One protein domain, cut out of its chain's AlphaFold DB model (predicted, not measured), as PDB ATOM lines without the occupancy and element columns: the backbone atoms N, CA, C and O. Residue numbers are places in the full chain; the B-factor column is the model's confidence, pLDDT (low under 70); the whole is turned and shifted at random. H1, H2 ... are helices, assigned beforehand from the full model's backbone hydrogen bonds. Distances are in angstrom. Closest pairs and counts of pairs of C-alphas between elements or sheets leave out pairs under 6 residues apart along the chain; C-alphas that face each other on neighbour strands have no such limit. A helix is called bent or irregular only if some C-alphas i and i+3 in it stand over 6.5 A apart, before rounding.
ATOM      1  N   ASN A  37     -24.820 -51.246  -9.209       73.69
ATOM      2  CA  ASN A  37     -24.209 -50.178  -9.996       73.69
ATOM      3  C   ASN A  37     -25.322 -49.335 -10.673       73.69
ATOM      4  O   ASN A  37     -26.108 -49.907 -11.439       73.69
ATOM      5  N   PRO A  38     -25.392 -48.003 -10.450       68.19
ATOM      6  CA  PRO A  38     -26.469 -47.140 -10.951       68.19
ATOM      7  C   PRO A  38     -26.724 -47.259 -12.456       68.19
ATOM      8  O   PRO A  38     -27.868 -47.247 -12.907       68.19
ATOM      9  N   ILE A  39     -25.657 -47.417 -13.242       68.25
ATOM     10  CA  ILE A  39     -25.727 -47.503 -14.706       68.25
ATOM     11  C   ILE A  39     -26.338 -48.840 -15.141       68.25
ATOM     12  O   ILE A  39     -27.145 -48.891 -16.074       68.25
ATOM     13  N   TRP A  40     -25.996 -49.919 -14.438       72.75
ATOM     14  CA  TRP A  40     -26.533 -51.247 -14.716       72.75
ATOM     15  C   TRP A  40     -28.016 -51.328 -14.346       72.75
ATOM     16  O   TRP A  40     -28.832 -51.762 -15.160       72.75
ATOM     17  N   PHE A  41     -28.387 -50.808 -13.171       73.00
ATOM     18  CA  PHE A  41     -29.781 -50.749 -12.729       73.00
ATOM     19  C   PHE A  41     -30.657 -49.941 -13.688       73.00
ATOM     20  O   PHE A  41     -31.739 -50.386 -14.066       73.00
ATOM     21  N   ALA A  42     -30.173 -48.779 -14.132       69.25
ATOM     22  CA  ALA A  42     -30.870 -47.942 -15.099       69.25
ATOM     23  C   ALA A  42     -31.113 -48.672 -16.421       69.25
ATOM     24  O   ALA A  42     -32.240 -48.719 -16.917       69.25
ATOM     25  N   SER A  43     -30.054 -49.270 -16.966       72.00
ATOM     26  CA  SER A  43     -30.102 -49.961 -18.252       72.00
ATOM     27  C   SER A  43     -31.058 -51.149 -18.192       72.00
ATOM     28  O   SER A  43     -31.882 -51.319 -19.089       72.00
ATOM     29  N   PHE A  44     -31.019 -51.921 -17.105       76.19
ATOM     30  CA  PHE A  44     -31.897 -53.068 -16.901       76.19
ATOM     31  C   PHE A  44     -33.361 -52.647 -16.700       76.19
ATOM     32  O   PHE A  44     -34.245 -53.132 -17.405       76.19
ATOM     33  N   TYR A  45     -33.622 -51.694 -15.800       75.38
ATOM     34  CA  TYR A  45     -34.972 -51.243 -15.456       75.38
ATOM     35  C   TYR A  45     -35.703 -50.599 -16.641       75.38
ATOM     36  O   TYR A  45     -36.841 -50.967 -16.940       75.38
ATOM     37  N   PHE A  46     -35.052 -49.673 -17.357       76.19
ATOM     38  CA  PHE A  46     -35.674 -49.005 -18.503       76.19
ATOM     39  C   PHE A  46     -35.827 -49.931 -19.714       76.19
ATOM     40  O   PHE A  46     -36.831 -49.824 -20.419       76.19
ATOM     41  N   SER A  47     -34.909 -50.882 -19.922       77.38
ATOM     42  CA  SER A  47     -35.053 -51.886 -20.990       77.38
ATOM     43  C   SER A  47     -36.222 -52.834 -20.723       77.38
ATOM     44  O   SER A  47     -37.026 -53.086 -21.621       77.38
ATOM     45  N   ILE A  48     -36.382 -53.305 -19.481       81.50
ATOM     46  CA  ILE A  48     -37.531 -54.132 -19.086       81.50
ATOM     47  C   ILE A  48     -38.841 -53.357 -19.194       81.50
ATOM     48  O   ILE A  48     -39.817 -53.895 -19.712       81.50
ATOM     49  N   LEU A  49     -38.879 -52.091 -18.775       79.88
ATOM     50  CA  LEU A  49     -40.066 -51.249 -18.946       79.88
ATOM     51  C   LEU A  49     -40.416 -51.042 -20.424       79.88
ATOM     52  O   LEU A  49     -41.587 -51.123 -20.795       79.88
ATOM     53  N   GLY A  50     -39.419 -50.821 -21.283       78.88
ATOM     54  CA  GLY A  50     -39.620 -50.702 -22.729       78.88
ATOM     55  C   GLY A  50     -40.192 -51.982 -23.342       78.88
ATOM     56  O   GLY A  50     -41.189 -51.939 -24.066       78.88
ATOM     57  N   LEU A  51     -39.625 -53.140 -23.001       80.75
ATOM     58  CA  LEU A  51     -40.095 -54.438 -23.496       80.75
ATOM     59  C   LEU A  51     -41.496 -54.783 -22.984       80.75
ATOM     60  O   LEU A  51     -42.369 -55.153 -23.770       80.75
ATOM     61  N   THR A  52     -41.733 -54.630 -21.681       80.06
ATOM     62  CA  THR A  52     -43.028 -54.938 -21.057       80.06
ATOM     63  C   THR A  52     -44.131 -54.018 -21.563       80.06
ATOM     64  O   THR A  52     -45.195 -54.511 -21.921       80.06
ATOM     65  N   SER A  53     -43.886 -52.710 -21.684       76.62
ATOM     66  CA  SER A  53     -44.876 -51.779 -22.246       76.62
ATOM     67  C   SER A  53     -45.219 -52.116 -23.699       76.62
ATOM     68  O   SER A  53     -46.395 -52.149 -24.057       76.62
ATOM     69  N   THR A  54     -44.223 -52.466 -24.517       76.94
ATOM     70  CA  THR A  54     -44.432 -52.884 -25.913       76.94
ATOM     71  C   THR A  54     -45.248 -54.181 -26.003       76.94
ATOM     72  O   THR A  54     -46.157 -54.288 -26.830       76.94
ATOM     73  N   LEU A  55     -44.973 -55.155 -25.128       78.19
ATOM     74  CA  LEU A  55     -45.727 -56.410 -25.036       78.19
ATOM     75  C   LEU A  55     -47.168 -56.187 -24.571       78.19
ATOM     76  O   LEU A  55     -48.090 -56.722 -25.180       78.19
ATOM     77  N   VAL A  56     -47.377 -55.368 -23.539       81.62
ATOM     78  CA  VAL A  56     -48.713 -55.028 -23.028       81.62
ATOM     79  C   VAL A  56     -49.540 -54.342 -24.113       81.62
ATOM     80  O   VAL A  56     -50.684 -54.730 -24.334       81.62
ATOM     81  N   ILE A  57     -48.965 -53.392 -24.857       79.12
ATOM     82  CA  ILE A  57     -49.665 -52.729 -25.967       79.12
ATOM     83  C   ILE A  57     -50.061 -53.746 -27.044       79.12
ATOM     84  O   ILE A  57     -51.193 -53.708 -27.518       79.12
ATOM     85  N   LYS A  58     -49.170 -54.682 -27.392       75.88
ATOM     86  CA  LYS A  58     -49.454 -55.739 -28.373       75.88
ATOM     87  C   LYS A  58     -50.559 -56.705 -27.918       75.88
ATOM     88  O   LYS A  58     -51.301 -57.197 -28.760       75.88
ATOM     89  N   ILE A  59     -50.643 -57.007 -26.621       77.38
ATOM     90  CA  ILE A  59     -51.634 -57.942 -26.058       77.38
ATOM     91  C   ILE A  59     -53.007 -57.277 -25.918       77.38
ATOM     92  O   ILE A  59     -54.019 -57.887 -26.249       77.38
ATOM     93  N   PHE A  60     -53.053 -56.035 -25.430       76.88
ATOM     94  CA  PHE A  60     -54.311 -55.341 -25.143       76.88
ATOM     95  C   PHE A  60     -54.901 -54.606 -26.347       76.88
ATOM     96  O   PHE A  60     -56.100 -54.329 -26.350       76.88
ATOM     97  N   TYR A  61     -54.097 -54.296 -27.367       73.31
ATOM     98  CA  TYR A  61     -54.565 -53.597 -28.558       73.31
ATOM     99  C   TYR A  61     -54.175 -54.356 -29.833       73.31
ATOM    100  O   TYR A  61     -53.002 -54.692 -30.009       73.31
ATOM    101  N   PRO A  62     -55.115 -54.571 -30.776       67.50
ATOM    102  CA  PRO A  62     -54.851 -55.227 -32.056       67.50
ATOM    103  C   PRO A  62     -54.145 -54.264 -33.026       67.50
ATOM    104  O   PRO A  62     -54.643 -53.939 -34.101       67.50
ATOM    105  N   ILE A  63     -52.985 -53.747 -32.626       71.19
ATOM    106  CA  ILE A  63     -52.186 -52.818 -33.423       71.19
ATOM    107  C   ILE A  63     -51.148 -53.627 -34.192       71.19
ATOM    108  O   ILE A  63     -50.402 -54.428 -33.624       71.19
ATOM    109  N   LYS A  64     -51.034 -53.367 -35.496       76.50
ATOM    110  CA  LYS A  64     -49.933 -53.876 -36.317       76.50
ATOM    111  C   LYS A  64     -48.634 -53.144 -35.964       76.50
ATOM    112  O   LYS A  64     -48.219 -52.215 -36.657       76.50
ATOM    113  N   LEU A  65     -47.984 -53.569 -34.877       68.38
ATOM    114  CA  LEU A  65     -46.755 -52.950 -34.357       68.38
ATOM    115  C   LEU A  65     -45.689 -52.744 -35.443       68.38
ATOM    116  O   LEU A  65     -45.068 -51.689 -35.497       68.38
ATOM    117  N   GLY A  66     -45.499 -53.725 -36.330       71.44
ATOM    118  CA  GLY A  66     -44.476 -53.660 -37.377       71.44
ATOM    119  C   GLY A  66     -44.700 -52.540 -38.400       71.44
ATOM    120  O   GLY A  66     -43.743 -51.876 -38.792       71.44
ATOM    121  N   GLU A  67     -45.949 -52.290 -38.803       75.06
ATOM    122  CA  GLU A  67     -46.287 -51.200 -39.731       75.06
ATOM    123  C   GLU A  67     -46.161 -49.833 -39.038       75.06
ATOM    124  O   GLU A  67     -45.618 -48.891 -39.616       75.06
ATOM    125  N   PHE A  68     -46.582 -49.740 -37.772       75.25
ATOM    126  CA  PHE A  68     -46.476 -48.513 -36.977       75.25
ATOM    127  C   PHE A  68     -45.017 -48.108 -36.717       75.25
ATOM    128  O   PHE A  68     -44.650 -46.949 -36.918       75.25
ATOM    129  N   ILE A  69     -44.170 -49.071 -36.336       77.19
ATOM    130  CA  ILE A  69     -42.742 -48.839 -36.089       77.19
ATOM    131  C   ILE A  69     -42.043 -48.406 -37.374       77.19
ATOM    132  O   ILE A  69     -41.295 -47.437 -37.346       77.19
ATOM    133  N   LYS A  70     -42.306 -49.066 -38.511       77.62
ATOM    134  CA  LYS A  70     -41.711 -48.669 -39.797       77.62
ATOM    135  C   LYS A  70     -42.131 -47.261 -40.216       77.62
ATOM    136  O   LYS A  70     -41.296 -46.495 -40.686       77.62
ATOM    137  N   LYS A  71     -43.402 -46.904 -40.016       80.12
ATOM    138  CA  LYS A  71     -43.942 -45.594 -40.399       80.12
ATOM    139  C   LYS A  71     -43.404 -44.447 -39.540       80.12
ATOM    140  O   LYS A  71     -43.194 -43.353 -40.054       80.12
ATOM    141  N   HIS A  72     -43.170 -44.688 -38.251       81.81
ATOM    142  CA  HIS A  72     -42.751 -43.658 -37.294       81.81
ATOM    143  C   HIS A  72     -41.351 -43.895 -36.713       81.81
ATOM    144  O   HIS A  72     -41.022 -43.343 -35.664       81.81
ATOM    145  N   TYR A  73     -40.510 -44.677 -37.399       80.56
ATOM    146  CA  TYR A  73     -39.196 -45.104 -36.910       80.56
ATOM    147  C   TYR A  73     -38.335 -43.930 -36.441       80.56
ATOM    148  O   TYR A  73     -37.797 -43.962 -35.338       80.56
ATOM    149  N   ASN A  74     -38.273 -42.857 -37.235       80.06
ATOM    150  CA  ASN A  74     -37.438 -41.699 -36.920       80.06
ATOM    151  C   ASN A  74     -37.914 -40.964 -35.651       80.06
ATOM    152  O   ASN A  74     -37.110 -40.574 -34.809       80.06
ATOM    153  N   SER A  75     -39.231 -40.835 -35.462       79.31
ATOM    154  CA  SER A  75     -39.811 -40.235 -34.253       79.31
ATOM    155  C   SER A  75     -39.606 -41.117 -33.023       79.31
ATOM    156  O   SER A  75     -39.268 -40.609 -31.957       79.31
ATOM    157  N   ILE A  76     -39.770 -42.435 -33.166       80.38
ATOM    158  CA  ILE A  76     -39.548 -43.399 -32.079       80.38
ATOM    159  C   ILE A  76     -38.078 -43.383 -31.656       80.38
ATOM    160  O   ILE A  76     -37.788 -43.372 -30.462       80.38
ATOM    161  N   LEU A  77     -37.156 -43.333 -32.617       82.38
ATOM    162  CA  LEU A  77     -35.724 -43.278 -32.354       82.38
ATOM    163  C   LEU A  77     -35.335 -41.978 -31.639       82.38
ATOM    164  O   LEU A  77     -34.594 -42.020 -30.663       82.38
ATOM    165  N   LEU A  78     -35.892 -40.837 -32.053       84.44
ATOM    166  CA  LEU A  78     -35.627 -39.546 -31.417       84.44
ATOM    167  C   LEU A  78     -36.172 -39.480 -29.979       84.44
ATOM    168  O   LEU A  78     -35.478 -39.012 -29.074       84.44
ATOM    169  N   VAL A  79     -37.372 -40.017 -29.731       82.56
ATOM    170  CA  VAL A  79     -37.930 -40.140 -28.371       82.56
ATOM    171  C   VAL A  79     -37.114 -41.124 -27.529       82.56
ATOM    172  O   VAL A  79     -36.802 -40.838 -26.379       82.56
ATOM    173  N   GLY A  80     -36.715 -42.261 -28.100       81.25
ATOM    174  CA  GLY A  80     -35.893 -43.259 -27.415       81.25
ATOM    175  C   GLY A  80     -34.518 -42.719 -27.021       81.25
ATOM    176  O   GLY A  80     -34.095 -42.903 -25.881       81.25
ATOM    177  N   LEU A  81     -33.848 -41.997 -27.923       83.50
ATOM    178  CA  LEU A  81     -32.550 -41.374 -27.657       83.50
ATOM    179  C   LEU A  81     -32.647 -40.283 -26.592       83.50
ATOM    180  O   LEU A  81     -31.861 -40.284 -25.648       83.50
ATOM    181  N   THR A  82     -33.620 -39.376 -26.708       83.44
ATOM    182  CA  THR A  82     -33.815 -38.303 -25.717       83.44
ATOM    183  C   THR A  82     -34.173 -38.862 -24.339       83.44
ATOM    184  O   THR A  82     -33.627 -38.410 -23.333       83.44
ATOM    185  N   GLN A  83     -35.008 -39.903 -24.285       79.56
ATOM    186  CA  GLN A  83     -35.336 -40.603 -23.045       79.56
ATOM    187  C   GLN A  83     -34.120 -41.333 -22.460       79.56
ATOM    188  O   GLN A  83     -33.882 -41.255 -21.256       79.56
ATOM    189  N   GLY A  84     -33.327 -42.011 -23.292       78.75
ATOM    190  CA  GLY A  84     -32.098 -42.683 -22.871       78.75
ATOM    191  C   GLY A  84     -31.077 -41.707 -22.290       78.75
ATOM    192  O   GLY A  84     -30.534 -41.949 -21.212       78.75
ATOM    193  N   LEU A  85     -30.887 -40.561 -22.947       82.75
ATOM    194  CA  LEU A  85     -30.004 -39.492 -22.484       82.75
ATOM    195  C   LEU A  85     -30.504 -38.901 -21.157       82.75
ATOM    196  O   LEU A  85     -29.720 -38.760 -20.220       82.75
ATOM    197  N   MET A  86     -31.818 -38.677 -21.018       82.62
ATOM    198  CA  MET A  86     -32.426 -38.280 -19.743       82.62
ATOM    199  C   MET A  86     -32.149 -39.308 -18.638       82.62
ATOM    200  O   MET A  86     -31.788 -38.925 -17.525       82.62
ATOM    201  N   CYS A  87     -32.309 -40.607 -18.917       75.62
ATOM    202  CA  CYS A  87     -32.082 -41.673 -17.938       75.62
ATOM    203  C   CYS A  87     -30.620 -41.732 -17.503       75.62
ATOM    204  O   CYS A  87     -30.345 -41.842 -16.309       75.62
ATOM    205  N   TYR A  88     -29.696 -41.611 -18.454       77.31
ATOM    206  CA  TYR A  88     -28.265 -41.606 -18.189       77.31
ATOM    207  C   TYR A  88     -27.865 -40.429 -17.289       77.31
ATOM    208  O   TYR A  88     -27.296 -40.636 -16.215       77.31
ATOM    209  N   SER A  89     -28.265 -39.203 -17.647       77.25
ATOM    210  CA  SER A  89     -28.013 -38.011 -16.826       77.25
ATOM    211  C   SER A  89     -28.660 -38.109 -15.442       77.25
ATOM    212  O   SER A  89     -28.052 -37.729 -14.443       77.25
ATOM    213  N   HIS A  90     -29.875 -38.659 -15.358       74.88
ATOM    214  CA  HIS A  90     -30.589 -38.841 -14.094       74.88
ATOM    215  C   HIS A  90     -29.847 -39.775 -13.134       74.88
ATOM    216  O   HIS A  90     -29.812 -39.522 -11.932       74.88
ATOM    217  N   MET A  91     -29.241 -40.839 -13.659       70.38
ATOM    218  CA  MET A  91     -28.576 -41.868 -12.859       70.38
ATOM    219  C   MET A  91     -27.194 -41.423 -12.389       70.38
ATOM    220  O   MET A  91     -26.829 -41.697 -11.249       70.38
ATOM    221  N   ILE A  92     -26.478 -40.647 -13.207       73.12
ATOM    222  CA  ILE A  92     -25.255 -39.956 -12.775       73.12
ATOM    223  C   ILE A  92     -25.571 -38.966 -11.649       73.12
ATOM    224  O   ILE A  92     -24.916 -38.994 -10.610       73.12
ATOM    225  N   ALA A  93     -26.612 -38.141 -11.807       70.94
ATOM    226  CA  ALA A  93     -27.009 -37.176 -10.780       70.94
ATOM    227  C   ALA A  93     -27.423 -37.856  -9.462       70.94
ATOM    228  O   ALA A  93     -27.059 -37.391  -8.384       70.94
ATOM    229  N   LEU A  94     -28.142 -38.981  -9.543       69.12
ATOM    230  CA  LEU A  94     -28.509 -39.814  -8.391       69.12
ATOM    231  C   LEU A  94     -27.303 -40.420  -7.665       69.12
ATOM    232  O   LEU A  94     -27.386 -40.654  -6.464       69.12
ATOM    233  N   SER A  95     -26.211 -40.690  -8.382       66.38
ATOM    234  CA  SER A  95     -24.979 -41.217  -7.794       66.38
ATOM    235  C   SER A  95     -24.138 -40.145  -7.098       66.38
ATOM    236  O   SER A  95     -23.308 -40.497  -6.265       66.38
ATOM    237  N   GLN A  96     -24.296 -38.868  -7.460       68.00
ATOM    238  CA  GLN A  96     -23.464 -37.771  -6.946       68.00
ATOM    239  C   GLN A  96     -24.147 -36.934  -5.861       68.00
ATOM    240  O   GLN A  96     -23.467 -36.249  -5.103       68.00
ATOM    241  N   ILE A  97     -25.480 -36.956  -5.793       73.50
ATOM    242  CA  ILE A  97     -26.264 -36.089  -4.910       73.50
ATOM    243  C   ILE A  97     -27.325 -36.921  -4.188       73.50
ATOM    244  O   ILE A  97     -27.910 -37.851  -4.745       73.50
TER     245      ILE A  97
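This is residues 37 to 97 of the 147 residues of the protein "EamA family transporter" of Thermodesulfobacterium geofontis (UniProt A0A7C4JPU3). This is a long helical hairpin with a corner in its second helix: H1 makes one side, the chain turns in a tight link, and H2 begins with a short stretch, kinks by 82 degrees near residue 72 and then runs back along H1 to beyond the residue where H1 begins. The two helices come closest near the end far from the link, while residues 58 to 64 and 70 to 75 stick out free around the turn. The printed part has 61 residues with two named helices, H1 then H2, and no named strand; the class is all helix. It is loose, with a radius of gyration of the C-alphas of 14.2 A, and elongated, spanning 43 by 23 by 13 A.

H1, residues 38 to 60, and H2, residues 65 to 96, form a helical hairpin. They touch, with 10 pairs of C-alphas within 8 A; the closest are those of Pro 38 and Met 91, 6.0 A apart. H2 is irregular, with C-alphas 71 and 74 8.3 A apart, and its line is a rough one. The lines of H1 and H2 stand at a shallow tilt of 29 degrees, and the helices run opposite ways. Every O i to N i+4 pair of H1 is within hydrogen-bond range; in H2, 26 of 28 are.

H1 begins at C-alpha 38 (-26.469, -47.140, -10.951) and is 32.3 A from first to last C-alpha. H2 begins at C-alpha 65 (-46.755, -52.950, -34.357), ends at C-alpha 96 (-23.464, -37.771, -6.946) and measures 39.0 A.

The two C-alphas farthest apart are those of Pro 62 and Ile 97, at 43.8 A. The printed part has no cut, and no link is long. Mean pLDDT of the printed part is 76.4; residues 38 to 39, 42, 62, 65 and 94 to 96 are under 70.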